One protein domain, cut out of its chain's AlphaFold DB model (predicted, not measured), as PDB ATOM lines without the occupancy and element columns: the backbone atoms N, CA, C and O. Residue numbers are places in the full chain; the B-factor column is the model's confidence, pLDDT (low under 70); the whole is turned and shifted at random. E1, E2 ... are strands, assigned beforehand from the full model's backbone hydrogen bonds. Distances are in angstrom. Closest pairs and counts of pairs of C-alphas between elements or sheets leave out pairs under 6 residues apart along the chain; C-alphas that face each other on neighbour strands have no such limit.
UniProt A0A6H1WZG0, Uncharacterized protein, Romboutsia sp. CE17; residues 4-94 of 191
ATOM      1  N   THR A   4     214.296 232.724 325.794       92.50
ATOM      2  CA  THR A   4     214.531 233.772 326.793       92.50
ATOM      3  C   THR A   4     213.730 235.006 326.416       92.50
ATOM      4  O   THR A   4     213.870 235.501 325.301       92.50
ATOM      5  N   LYS A   5     212.904 235.495 327.343       92.31
ATOM      6  CA  LYS A   5     212.179 236.753 327.172       92.31
ATOM      7  C   LYS A   5     213.154 237.907 327.409       92.31
ATOM      8  O   LYS A   5     213.852 237.927 328.422       92.31
ATOM      9  N   SER A   6     213.235 238.822 326.452       94.12
ATOM     10  CA  SER A   6     213.990 240.069 326.565       94.12
ATOM     11  C   SER A   6     213.070 241.202 326.995       94.12
ATOM     12  O   SER A   6     211.866 241.153 326.772       94.12
ATOM     13  N   CYS A   7     213.641 242.238 327.589       94.88
ATOM     14  CA  CYS A   7     212.957 243.478 327.884       94.88
ATOM     15  C   CYS A   7     212.575 244.165 326.573       94.88
ATOM     16  O   CYS A   7     213.457 244.520 325.788       94.88
ATOM     17  N   ASP A   8     211.285 244.426 326.388       93.00
ATOM     18  CA  ASP A   8     210.744 245.022 325.160       93.00
ATOM     19  C   ASP A   8     211.300 246.428 324.879       93.00
ATOM     20  O   ASP A   8     211.340 246.878 323.739       93.00
ATOM     21  N   ARG A   9     211.794 247.116 325.918       95.12
ATOM     22  CA  ARG A   9     212.346 248.469 325.808       95.12
ATOM     23  C   ARG A   9     213.819 248.519 325.399       95.12
ATOM     24  O   ARG A   9     214.226 249.456 324.724       95.12
ATOM     25  N   CYS A  10     214.651 247.587 325.868       95.81
ATOM     26  CA  CYS A  10     216.114 247.705 325.721       95.81
ATOM     27  C   CYS A  10     216.844 246.411 325.334       95.81
ATOM     28  O   CYS A  10     218.075 246.408 325.273       95.81
ATOM     29  N   GLY A  11     216.109 245.316 325.114       94.38
ATOM     30  CA  GLY A  11     216.651 244.012 324.725       94.38
ATOM     31  C   GLY A  11     217.357 243.231 325.840       94.38
ATOM     32  O   GLY A  11     217.771 242.099 325.610       94.38
ATOM     33  N   GLU A  12     217.493 243.795 327.044       97.00
ATOM     34  CA  GLU A  12     218.126 243.124 328.187       97.00
ATOM     35  C   GLU A  12     217.366 241.853 328.595       97.00
ATOM     36  O   GLU A  12     216.142 241.818 328.557       97.00
ATOM     37  N   VAL A  13     218.079 240.814 329.023       96.06
ATOM     38  CA  VAL A  13     217.503 239.502 329.370       96.06
ATOM     39  C   VAL A  13     217.620 239.160 330.854       96.06
ATOM     40  O   VAL A  13     217.286 238.043 331.258       96.06
ATOM     41  N   ILE A  14     218.132 240.094 331.657       97.19
ATOM     42  CA  ILE A  14     218.291 239.956 333.102       97.19
ATOM     43  C   ILE A  14     217.340 240.906 333.831       97.19
ATOM     44  O   ILE A  14     217.222 242.093 333.509       97.19
ATOM     45  N   PHE A  15     216.673 240.363 334.842       96.44
ATOM     46  CA  PHE A  15     215.627 241.032 335.591       96.44
ATOM     47  C   PHE A  15     215.795 240.834 337.099       96.44
ATOM     48  O   PHE A  15     216.361 239.836 337.545       96.44
ATOM     49  N   LYS A  16     215.263 241.776 337.874       96.25
ATOM     50  CA  LYS A  16     215.047 241.672 339.320       96.25
ATOM     51  C   LYS A  16     213.566 241.450 339.604       96.25
ATOM     52  O   LYS A  16     212.727 241.774 338.769       96.25
ATOM     53  N   ILE A  17     213.256 240.923 340.781       93.50
ATOM     54  CA  ILE A  17     211.878 240.715 341.234       93.50
ATOM     55  C   ILE A  17     211.580 241.715 342.347       93.50
ATOM     56  O   ILE A  17     212.358 241.834 343.298       93.50
ATOM     57  N   ASN A  18     210.448 242.402 342.250       89.56
ATOM     58  CA  ASN A  18     209.831 243.102 343.361       89.56
ATOM     59  C   ASN A  18     208.473 242.455 343.675       89.56
ATOM     60  O   ASN A  18     207.628 242.270 342.802       89.56
ATOM     61  N   SER A  19     208.312 242.037 344.927       81.50
ATOM     62  CA  SER A  19     207.156 241.284 345.407       81.50
ATOM     63  C   SER A  19     205.997 242.240 345.677       81.50
ATOM     64  O   SER A  19     206.135 243.133 346.514       81.50
ATOM     65  N   ILE A  20     204.872 242.035 344.996       79.75
ATOM     66  CA  ILE A  20     203.583 242.660 345.314       79.75
ATOM     67  C   ILE A  20     202.552 241.552 345.585       79.75
ATOM     68  O   ILE A  20     202.860 240.368 345.423       79.75
ATOM     69  N   CYS A  21     201.376 241.896 346.109       75.44
ATOM     70  CA  CYS A  21     200.310 240.913 346.300       75.44
ATOM     71  C   CYS A  21     199.654 240.581 344.950       75.44
ATOM     72  O   CYS A  21     199.460 241.478 344.136       75.44
ATOM     73  N   GLU A  22     199.342 239.300 344.726       72.44
ATOM     74  CA  GLU A  22     198.692 238.716 343.529       72.44
ATOM     75  C   GLU A  22     199.514 238.741 342.226       72.44
ATOM     76  O   GLU A  22     199.367 237.858 341.373       72.44
ATOM     77  N   ASP A  23     200.461 239.667 342.128       77.75
ATOM     78  CA  ASP A  23     201.396 239.819 341.023       77.75
ATOM     79  C   ASP A  23     202.855 239.866 341.513       77.75
ATOM     80  O   ASP A  23     203.174 239.986 342.695       77.75
ATOM     81  N   ALA A  24     203.793 239.785 340.581       81.38
ATOM     82  CA  ALA A  24     205.185 240.127 340.803       81.38
ATOM     83  C   ALA A  24     205.637 241.128 339.749       81.38
ATOM     84  O   ALA A  24     205.418 240.947 338.549       81.38
ATOM     85  N   GLU A  25     206.313 242.175 340.203       90.44
ATOM     86  CA  GLU A  25     206.969 243.125 339.324       90.44
ATOM     87  C   GLU A  25     208.318 242.554 338.908       90.44
ATOM     88  O   GLU A  25     209.226 242.362 339.722       90.44
ATOM     89  N   ILE A  26     208.468 242.297 337.616       91.56
ATOM     90  CA  ILE A  26     209.736 241.896 337.029       91.56
ATOM     91  C   ILE A  26     210.392 243.129 336.414       91.56
ATOM     92  O   ILE A  26     209.927 243.681 335.417       91.56
ATOM     93  N   ILE A  27     211.488 243.570 337.021       95.25
ATOM     94  CA  ILE A  27     212.147 244.839 336.720       95.25
ATOM     95  C   ILE A  27     213.375 244.566 335.859       95.25
ATOM     96  O   ILE A  27     214.301 243.870 336.278       95.25
ATOM     97  N   CYS A  28     213.416 245.125 334.652       96.50
ATOM     98  CA  CYS A  28     214.590 245.040 333.790       96.50
ATOM     99  C   CYS A  28     215.816 245.667 334.470       96.50
ATOM    100  O   CYS A  28     215.795 246.851 334.803       96.50
ATOM    101  N   GLN A  29     216.913 244.913 334.588       96.62
ATOM    102  CA  GLN A  29     218.125 245.380 335.270       96.62
ATOM    103  C   GLN A  29     218.758 246.619 334.609       96.62
ATOM    104  O   GLN A  29     219.424 247.400 335.284       96.62
ATOM    105  N   LYS A  30     218.576 246.794 333.295       96.69
ATOM    106  CA  LYS A  30     219.238 247.849 332.515       96.69
ATOM    107  C   LYS A  30     218.439 249.149 332.426       96.69
ATOM    108  O   LYS A  30     219.024 250.222 332.502       96.69
ATOM    109  N   CYS A  31     217.127 249.068 332.204       96.38
ATOM    110  CA  CYS A  31     216.290 250.247 331.934       96.38
ATOM    111  C   CYS A  31     215.145 250.450 332.934       96.38
ATOM    112  O   CYS A  31     214.326 251.345 332.729       96.38
ATOM    113  N   ASN A  32     215.061 249.613 333.975       95.25
ATOM    114  CA  ASN A  32     214.014 249.624 334.999       95.25
ATOM    115  C   ASN A  32     212.579 249.501 334.462       95.25
ATOM    116  O   ASN A  32     211.626 249.801 335.173       95.25
ATOM    117  N   ASN A  33     212.402 249.046 333.217       95.31
ATOM    118  CA  ASN A  33     211.079 248.728 332.695       95.31
ATOM    119  C   ASN A  33     210.458 247.600 333.525       95.31
ATOM    120  O   ASN A  33     211.092 246.554 333.694       95.31
ATOM    121  N   VAL A  34     209.236 247.818 334.006       92.56
ATOM    122  CA  VAL A  34     208.486 246.861 334.822       92.56
ATOM    123  C   VAL A  34     207.593 246.021 333.918       92.56
ATOM    124  O   VAL A  34     206.953 246.537 333.004       92.56
ATOM    125  N   ILE A  35     207.576 244.717 334.163       88.38
ATOM    126  CA  ILE A  35     206.659 243.763 333.546       88.38
ATOM    127  C   ILE A  35     205.907 243.087 334.687       88.38
ATOM    128  O   ILE A  35     206.536 242.542 335.592       88.38
ATOM    129  N   TYR A  36     204.580 243.111 334.642       86.56
ATOM    130  CA  TYR A  36     203.753 242.431 335.633       86.56
ATOM    131  C   TYR A  36     203.622 240.952 335.284       86.56
ATOM    132  O   TYR A  36     203.394 240.585 334.128       86.56
ATOM    133  N   PHE A  37     203.802 240.102 336.287       80.94
ATOM    134  CA  PHE A  37     203.646 238.665 336.163       80.94
ATOM    135  C   PHE A  37     202.659 238.164 337.208       80.94
ATOM    136  O   PHE A  37     202.898 238.336 338.399       80.94
ATOM    137  N   ASN A  38     201.588 237.510 336.764       83.94
ATOM    138  CA  ASN A  38     200.601 236.969 337.683       83.94
ATOM    139  C   ASN A  38     201.209 235.817 338.489       83.94
ATOM    140  O   ASN A  38     201.549 234.766 337.941       83.94
ATOM    141  N   ALA A  39     201.364 236.029 339.794       85.75
ATOM    142  CA  ALA A  39     201.867 235.017 340.718       85.75
ATOM    143  C   ALA A  39     200.737 234.111 341.243       85.75
ATOM    144  O   ALA A  39     201.012 233.080 341.861       85.75
ATOM    145  N   GLY A  40     199.485 234.475 340.958       88.38
ATOM    146  CA  GLY A  40     198.268 233.873 341.480       88.38
ATOM    147  C   GLY A  40     197.744 234.635 342.696       88.38
ATOM    148  O   GLY A  40     198.508 235.248 343.441       88.38
ATOM    149  N   LYS A  41     196.429 234.562 342.936       91.56
ATOM    150  CA  LYS A  41     195.787 235.203 344.094       91.56
ATOM    151  C   LYS A  41     196.507 234.873 345.404       91.56
ATOM    152  O   LYS A  41     196.870 233.711 345.650       91.56
ATOM    153  N   TYR A  42     196.721 235.905 346.221       93.94
ATOM    154  CA  TYR A  42     197.417 235.833 347.510       93.94
ATOM    155  C   TYR A  42     198.809 235.185 347.448       93.94
ATOM    156  O   TYR A  42     199.265 234.576 348.414       93.94
ATOM    157  N   THR A  43     199.477 235.241 346.294       92.38
ATOM    158  CA  THR A  43     200.762 234.575 346.049       92.38
ATOM    159  C   THR A  43     201.769 235.582 345.509       92.38
ATOM    160  O   THR A  43     201.411 236.499 344.781       92.38
ATOM    161  N   THR A  44     203.038 235.422 345.879       91.88
ATOM    162  CA  THR A  44     204.141 236.247 345.385       91.88
ATOM    163  C   THR A  44     205.458 235.461 345.387       91.88
ATOM    164  O   THR A  44     205.506 234.291 345.784       91.88
ATOM    165  N   TYR A  45     206.540 236.092 344.931       92.00
ATOM    166  CA  TYR A  45     207.879 235.503 344.860       92.00
ATOM    167  C   TYR A  45     208.859 236.223 345.783       92.00
ATOM    168  O   TYR A  45     208.836 237.445 345.900       92.00
ATOM    169  N   GLU A  46     209.779 235.477 346.392       91.94
ATOM    170  CA  GLU A  46     210.940 236.052 347.075       91.94
ATOM    171  C   GLU A  46     211.832 236.807 346.074       91.94
ATOM    172  O   GLU A  46     212.082 236.345 344.957       91.94
ATOM    173  N   LYS A  47     212.393 237.946 346.497       93.44
ATOM    174  CA  LYS A  47     213.278 238.783 345.658       93.44
ATOM    175  C   LYS A  47     214.609 238.108 345.305       93.44
ATOM    176  O   LYS A  47     215.336 238.580 344.435       93.44
ATOM    177  N   LYS A  48     214.953 237.030 346.012       94.69
ATOM    178  CA  LYS A  48     216.221 236.304 345.902       94.69
ATOM    179  C   LYS A  48     215.989 234.832 345.592       94.69
ATOM    180  O   LYS A  48     214.982 234.234 345.968       94.69
ATOM    181  N   CYS A  49     216.957 234.235 344.908       95.31
ATOM    182  CA  CYS A  49     216.953 232.822 344.576       95.31
ATOM    183  C   CYS A  49     217.008 231.974 345.850       95.31
ATOM    184  O   CYS A  49     217.889 232.161 346.689       95.31
ATOM    185  N   SER A  50     216.124 230.980 345.928       93.81
ATOM    186  CA  SER A  50     215.986 230.079 347.077       93.81
ATOM    187  C   SER A  50     217.211 229.196 347.359       93.81
ATOM    188  O   SER A  50     217.327 228.650 348.450       93.81
ATOM    189  N   HIS A  51     218.135 229.067 346.398       93.50
ATOM    190  CA  HIS A  51     219.298 228.177 346.496       93.50
ATOM    191  C   HIS A  51     220.641 228.893 346.677       93.50
ATOM    192  O   HIS A  51     221.591 228.282 347.154       93.50
ATOM    193  N   CYS A  52     220.778 230.141 346.215       95.12
ATOM    194  CA  CYS A  52     222.085 230.817 346.170       95.12
ATOM    195  C   CYS A  52     222.042 232.323 346.457       95.12
ATOM    196  O   CYS A  52     223.026 233.010 346.182       95.12
ATOM    197  N   GLU A  53     220.898 232.829 346.934       93.12
ATOM    198  CA  GLU A  53     220.639 234.228 347.320       93.12
ATOM    199  C   GLU A  53     220.821 235.295 346.227       93.12
ATOM    200  O   GLU A  53     220.656 236.487 346.480       93.12
ATOM    201  N   ASN A  54     221.111 234.882 344.996       95.94
ATOM    202  CA  ASN A  54     221.218 235.761 343.839       95.94
ATOM    203  C   ASN A  54     219.876 236.455 343.541       95.94
ATOM    204  O   ASN A  54     218.833 235.802 343.559       95.94
ATOM    205  N   ASP A  55     219.907 237.746 343.225       96.44
ATOM    206  CA  ASP A  55     218.730 238.593 342.968       96.44
ATOM    207  C   ASP A  55     218.489 238.864 341.470       96.44
ATOM    208  O   ASP A  55     217.624 239.658 341.105       96.44
ATOM    209  N   LEU A  56     219.257 238.203 340.597       96.94
ATOM    210  CA  LEU A  56     219.186 238.348 339.146       96.94
ATOM    211  C   LEU A  56     218.582 237.104 338.487       96.94
ATOM    212  O   LEU A  56     219.053 235.975 338.663       96.94
ATOM    213  N   PHE A  57     217.572 237.312 337.653       96.50
ATOM    214  CA  PHE A  57     216.798 236.243 337.038       96.50
ATOM    215  C   PHE A  57     216.668 236.425 335.526       96.50
ATOM    216  O   PHE A  57     216.727 237.535 335.003       96.50
ATOM    217  N   LYS A  58     216.478 235.313 334.820       95.38
ATOM    218  CA  LYS A  58     216.052 235.261 333.421       95.38
ATOM    219  C   LYS A  58     214.631 234.731 333.362       95.38
ATOM    220  O   LYS A  58     214.301 233.756 334.030       95.38
ATOM    221  N   LEU A  59     213.824 235.323 332.496       93.62
ATOM    222  CA  LEU A  59     212.494 234.820 332.181       93.62
ATOM    223  C   LEU A  59     212.584 233.833 331.011       93.62
ATOM    224  O   LEU A  59     213.097 234.171 329.938       93.62
ATOM    225  N   ARG A  60     212.103 232.605 331.208       92.81
ATOM    226  CA  ARG A  60     212.021 231.567 330.174       92.81
ATOM    227  C   ARG A  60     210.583 231.344 329.767       92.81
ATOM    228  O   ARG A  60     209.766 230.935 330.579       92.81
ATOM    229  N   ARG A  61     210.303 231.580 328.495       90.69
ATOM    230  CA  ARG A  61     209.002 231.388 327.879       90.69
ATOM    231  C   ARG A  61     208.891 229.989 327.285       90.69
ATOM    232  O   ARG A  61     209.773 229.563 326.532       90.69
ATOM    233  N   TYR A  62     207.800 229.314 327.604       89.81
ATOM    234  CA  TYR A  62     207.403 228.031 327.056       89.81
ATOM    235  C   TYR A  62     206.039 228.196 326.394       89.81
ATOM    236  O   TYR A  62     205.055 228.512 327.058       89.81
ATOM    237  N   ASP A  63     206.011 227.990 325.084       88.44
ATOM    238  CA  ASP A  63     204.804 228.107 324.275       88.44
ATOM    239  C   ASP A  63     204.157 226.705 324.181       88.44
ATOM    240  O   ASP A  63     204.799 225.759 323.709       88.44
ATOM    241  N   TYR A  64     202.917 226.559 324.662       86.25
ATOM    242  CA  TYR A  64     202.123 225.321 324.645       86.25
ATOM    243  C   TYR A  64     200.772 225.572 323.956       86.25
ATOM    244  O   TYR A  64     199.777 225.885 324.610       86.25
ATOM    245  N   GLY A  65     200.732 225.447 322.626       85.94
ATOM    246  CA  GLY A  65     199.566 225.876 321.842       85.94
ATOM    247  C   GLY A  65     199.349 227.381 322.014       85.94
ATOM    248  O   GLY A  65     200.294 228.148 321.845       85.94
ATOM    249  N   ASP A  66     198.148 227.780 322.431       85.88
ATOM    250  CA  ASP A  66     197.795 229.184 322.701       85.88
ATOM    251  C   ASP A  66     198.206 229.667 324.105       85.88
ATOM    252  O   ASP A  66     197.958 230.814 324.473       85.88
ATOM    253  N   LYS A  67     198.817 228.800 324.926       85.31
ATOM    254  CA  LYS A  67     199.223 229.138 326.297       85.31
ATOM    255  C   LYS A  67     200.703 229.504 326.363       85.31
ATOM    256  O   LYS A  67     201.568 228.706 325.999       85.31
ATOM    257  N   GLU A  68     200.991 230.681 326.912       84.69
ATOM    258  CA  GLU A  68     202.339 231.114 327.292       84.69
ATOM    259  C   GLU A  68     202.583 230.797 328.775       84.69
ATOM    260  O   GLU A  68     201.856 231.268 329.646       84.69
ATOM    261  N   ILE A  69     203.628 230.020 329.073       86.56
ATOM    262  CA  ILE A  69     204.100 229.785 330.444       86.56
ATOM    263  C   ILE A  69     205.465 230.448 330.605       86.56
ATOM    264  O   ILE A  69     206.396 230.161 329.850       86.56
ATOM    265  N   ILE A  70     205.610 231.313 331.608       88.50
ATOM    266  CA  ILE A  70     206.893 231.938 331.946       88.50
ATOM    267  C   ILE A  70     207.440 231.303 333.220       88.50
ATOM    268  O   ILE A  70     206.763 231.223 334.240       88.50
ATOM    269  N   LYS A  71     208.700 230.885 333.157       90.88
ATOM    270  CA  LYS A  71     209.473 230.361 334.277       90.88
ATOM    271  C   LYS A  71     210.581 231.341 334.651       90.88
ATOM    272  O   LYS A  71     211.277 231.851 333.770       90.88
ATOM    273  N   ILE A  72     210.772 231.584 335.945       92.19
ATOM    274  CA  ILE A  72     211.795 232.500 336.459       92.19
ATOM    275  C   ILE A  72     213.037 231.700 336.865       92.19
ATOM    276  O   ILE A  72     213.017 230.969 337.849       92.19
ATOM    277  N   GLU A  73     214.136 231.842 336.125       95.31
ATOM    278  CA  GLU A  73     215.390 231.124 336.382       95.31
ATOM    279  C   GLU A  73     216.465 232.045 336.953       95.31
ATOM    280  O   GLU A  73     216.817 233.062 336.360       95.31
ATOM    281  N   CYS A  74     217.084 231.647 338.057       96.62
ATOM    282  CA  CYS A  74     218.260 232.306 338.604       96.62
ATOM    283  C   CYS A  74     219.415 232.293 337.591       96.62
ATOM    284  O   CYS A  74     219.780 231.246 337.041       96.62
ATOM    285  N   THR A  75     220.047 233.450 337.375       97.00
ATOM    286  CA  THR A  75     221.181 233.565 336.444       97.00
ATOM    287  C   THR A  75     222.375 232.707 336.867       97.00
ATOM    288  O   THR A  75     223.057 232.174 335.987       97.00
ATOM    289  N   LYS A  76     222.579 232.527 338.182       96.56
ATOM    290  CA  LYS A  76     223.723 231.831 338.792       96.56
ATOM    291  C   LYS A  76     223.560 230.310 338.857       96.56
ATOM    292  O   LYS A  76     224.424 229.597 338.360       96.56
ATOM    293  N   CYS A  77     222.479 229.805 339.454       96.06
ATOM    294  CA  CYS A  77     222.316 228.365 339.719       96.06
ATOM    295  C   CYS A  77     221.215 227.674 338.905       96.06
ATOM    296  O   CYS A  77     221.001 226.482 339.089       96.06
ATOM    297  N   LYS A  78     220.486 228.403 338.045       94.94
ATOM    298  CA  LYS A  78     219.298 227.917 337.308       94.94
ATOM    299  C   LYS A  78     218.095 227.504 338.167       94.94
ATOM    300  O   LYS A  78     217.062 227.168 337.603       94.94
ATOM    301  N   GLY A  79     218.202 227.576 339.493       93.62
ATOM    302  CA  GLY A  79     217.075 227.392 340.406       93.62
ATOM    303  C   GLY A  79     216.085 228.559 340.373       93.62
ATOM    304  O   GLY A  79     216.304 229.558 339.691       93.62
ATOM    305  N   GLU A  80     215.009 228.453 341.141       91.38
ATOM    306  CA  GLU A  80     213.868 229.376 341.080       91.38
ATOM    307  C   GLU A  80     213.771 230.242 342.352       91.38
ATOM    308  O   GLU A  80     214.270 229.851 343.421       91.38
ATOM    309  N   PRO A  81     213.170 231.444 342.279       92.12
ATOM    310  CA  PRO A  81     212.744 232.150 343.484       92.12
ATOM    311  C   PRO A  81     211.665 231.332 344.207       92.12
ATOM    312  O   PRO A  81     210.829 230.686 343.577       92.12
ATOM    313  N   LYS A  82     211.672 231.350 345.543       91.94
ATOM    314  CA  LYS A  82     210.638 230.664 346.328       91.94
ATOM    315  C   LYS A  82     209.323 231.439 346.222       91.94
ATOM    316  O   LYS A  82     209.319 232.651 346.414       91.94
ATOM    317  N   GLN A  83     208.222 230.738 345.974       91.12
ATOM    318  CA  GLN A  83     206.879 231.299 346.122       91.12
ATOM    319  C   GLN A  83     206.427 231.255 347.582       91.12
ATOM    320  O   GLN A  83     206.713 230.297 348.310       91.12
ATOM    321  N   TYR A  84     205.707 232.285 348.004       93.00
ATOM    322  CA  TYR A  84     205.041 232.331 349.301       93.00
ATOM    323  C   TYR A  84     203.744 233.131 349.205       93.00
ATOM    324  O   TYR A  84     203.460 233.745 348.177       93.00
ATOM    325  N   TYR A  85     202.948 233.090 350.270       94.88
ATOM    326  CA  TYR A  85     201.623 233.688 350.284       94.88
ATOM    327  C   TYR A  85     201.604 234.990 351.073       94.88
ATOM    328  O   TYR A  85     202.298 235.118 352.087       94.88
ATOM    329  N   VAL A  86     200.806 235.940 350.594       93.38
ATOM    330  CA  VAL A  86     200.598 237.246 351.222       93.38
ATOM    331  C   VAL A  86     199.122 237.624 351.209       93.38
ATOM    332  O   VAL A  86     198.403 237.242 350.287       93.38
ATOM    333  N   ASP A  87     198.667 238.358 352.220       92.88
ATOM    334  CA  ASP A  87     197.356 239.015 352.189       92.88
ATOM    335  C   ASP A  87     197.382 240.280 351.304       92.88
ATOM    336  O   ASP A  87     198.415 240.637 350.732       92.88
ATOM    337  N   ARG A  88     196.243 240.978 351.174       90.81
ATOM    338  CA  ARG A  88     196.131 242.197 350.344       90.81
ATOM    339  C   ARG A  88     196.991 243.366 350.851       90.81
ATOM    340  O   ARG A  88     197.270 244.277 350.082       90.81
ATOM    341  N   GLU A  89     197.430 243.335 352.108       91.25
ATOM    342  CA  GLU A  89     198.322 244.336 352.706       91.25
ATOM    343  C   GLU A  89     199.809 243.978 352.512       91.25
ATOM    344  O   GLU A  89     200.692 244.787 352.796       91.25
ATOM    345  N   GLY A  90     200.102 242.783 351.990       88.88
ATOM    346  CA  GLY A  90     201.456 242.284 351.765       88.88
ATOM    347  C   GLY A  90     202.047 241.527 352.956       88.88
ATOM    348  O   GLY A  90     203.225 241.153 352.912       88.88
ATOM    349  N   ASN A  91     201.266 241.259 354.007       92.31
ATOM    350  CA  ASN A  91     201.734 240.481 355.148       92.31
ATOM    351  C   ASN A  91     201.848 239.008 354.763       92.31
ATOM    352  O   ASN A  91     200.977 238.453 354.097       92.31
ATOM    353  N   LYS A  92     202.920 238.349 355.209       94.12
ATOM    354  CA  LYS A  92     203.148 236.928 354.932       94.12
ATOM    355  C   LYS A  92     202.123 236.068 355.668       94.12
ATOM    356  O   LYS A  92     202.026 236.139 356.890       94.12
ATOM    357  N   ILE A  93     201.434 235.208 354.926       95.88
ATOM    358  CA  ILE A  93     200.430 234.278 355.448       95.88
ATOM    359  C   ILE A  93     200.821 232.830 355.149       95.88
ATOM    360  O   ILE A  93     201.653 232.548 354.278       95.88
ATOM    361  N   ASP A  94     200.235 231.891 355.888       97.31
ATOM    362  CA  ASP A  94     200.381 230.471 355.592       97.31
ATOM    363  C   ASP A  94     199.401 230.007 354.500       97.31
ATOM    364  O   ASP A  94     198.552 230.752 354.001       97.31
TER     365      ASP A  94
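This is residues 4 to 94 of the 191 residues of an uncharacterized protein of Romboutsia sp. CE17 (UniProt A0A6H1WZG0). A three-stranded sheet, E1 to E3, is partly covered on one face by the long hairpin E5 and E6, whose strands cross those of the sheet, in a small two-layer sandwich. The two-stranded ribbon E4 and E7 packs by the E1 edge through E4, and the tip of the long hairpin, residues 63 to 68, sticks out. The printed part has 91 residues with seven named strands, E1 to E7 in chain order, and no named helix; the class is all strand, though 45 of the 91 residues, under half, are in named strands. The three-stranded sheet runs E1, E2, E3, and the pairs in the three sheets are antiparallel. The whole is compact, with a radius of gyration of the C-alphas of 13.0 A, and spans 36 by 33 by 23 A.

E1 is residues 15 to 19, from C-alpha 15 at (215.627, 241.032, 335.591), E2 is residues 23 to 28 and E3 is residues 34 to 38. E5, residues 57 to 64, is 22.1 A long, and E6, residues 67 to 74, is 22.9 A long. E4 is residues 43 to 49, 16.4 A long. E7 is residues 81 to 86, 15.3 A long, and ends with C-alpha 86 at (200.598, 237.246, 351.222).

E1, E2 and E3 form a meander, each strand the antiparallel neighbour of the one before. E1 and E2 are a hairpin, with N 16 and O 27 2.8 A apart, within hydrogen-bond range. E2 and E3 are a hairpin too, with N 26 and O 35 at 2.8 A. This sheet and the hairpin E5 and E6 are a sandwich, two sheets face to face, with strands at 66 degrees and best planes 21 degrees apart. In E5 and E6, N 58 and O 73 are 2.7 A apart. The closest C-alphas of E1 and E5, those of Phe 15 and Phe 57, are 5.1 A apart. E1 and E6 are near each other, with 5 pairs of C-alphas within 10 A. E1 and E4 have 11 pairs of C-alphas within 8 A, the closest those of Ile 17 and Lys 47, 5.0 A. E4 and E7 are antiparallel neighbours, with N 44 and O 84 2.9 A apart. E1 and E7 are apart.

The C-alphas farthest apart, those of Cys 10 and Asp 94, are 37.9 A apart. Residues 63 to 68 stand free. Residues 85 to 86 of E7 form a short antiparallel pairing with residues 92 to 93. No link between named strands is long, and the printed part has no cut. The mean pLDDT of the printed part is 91.7, and no printed residue is under 70.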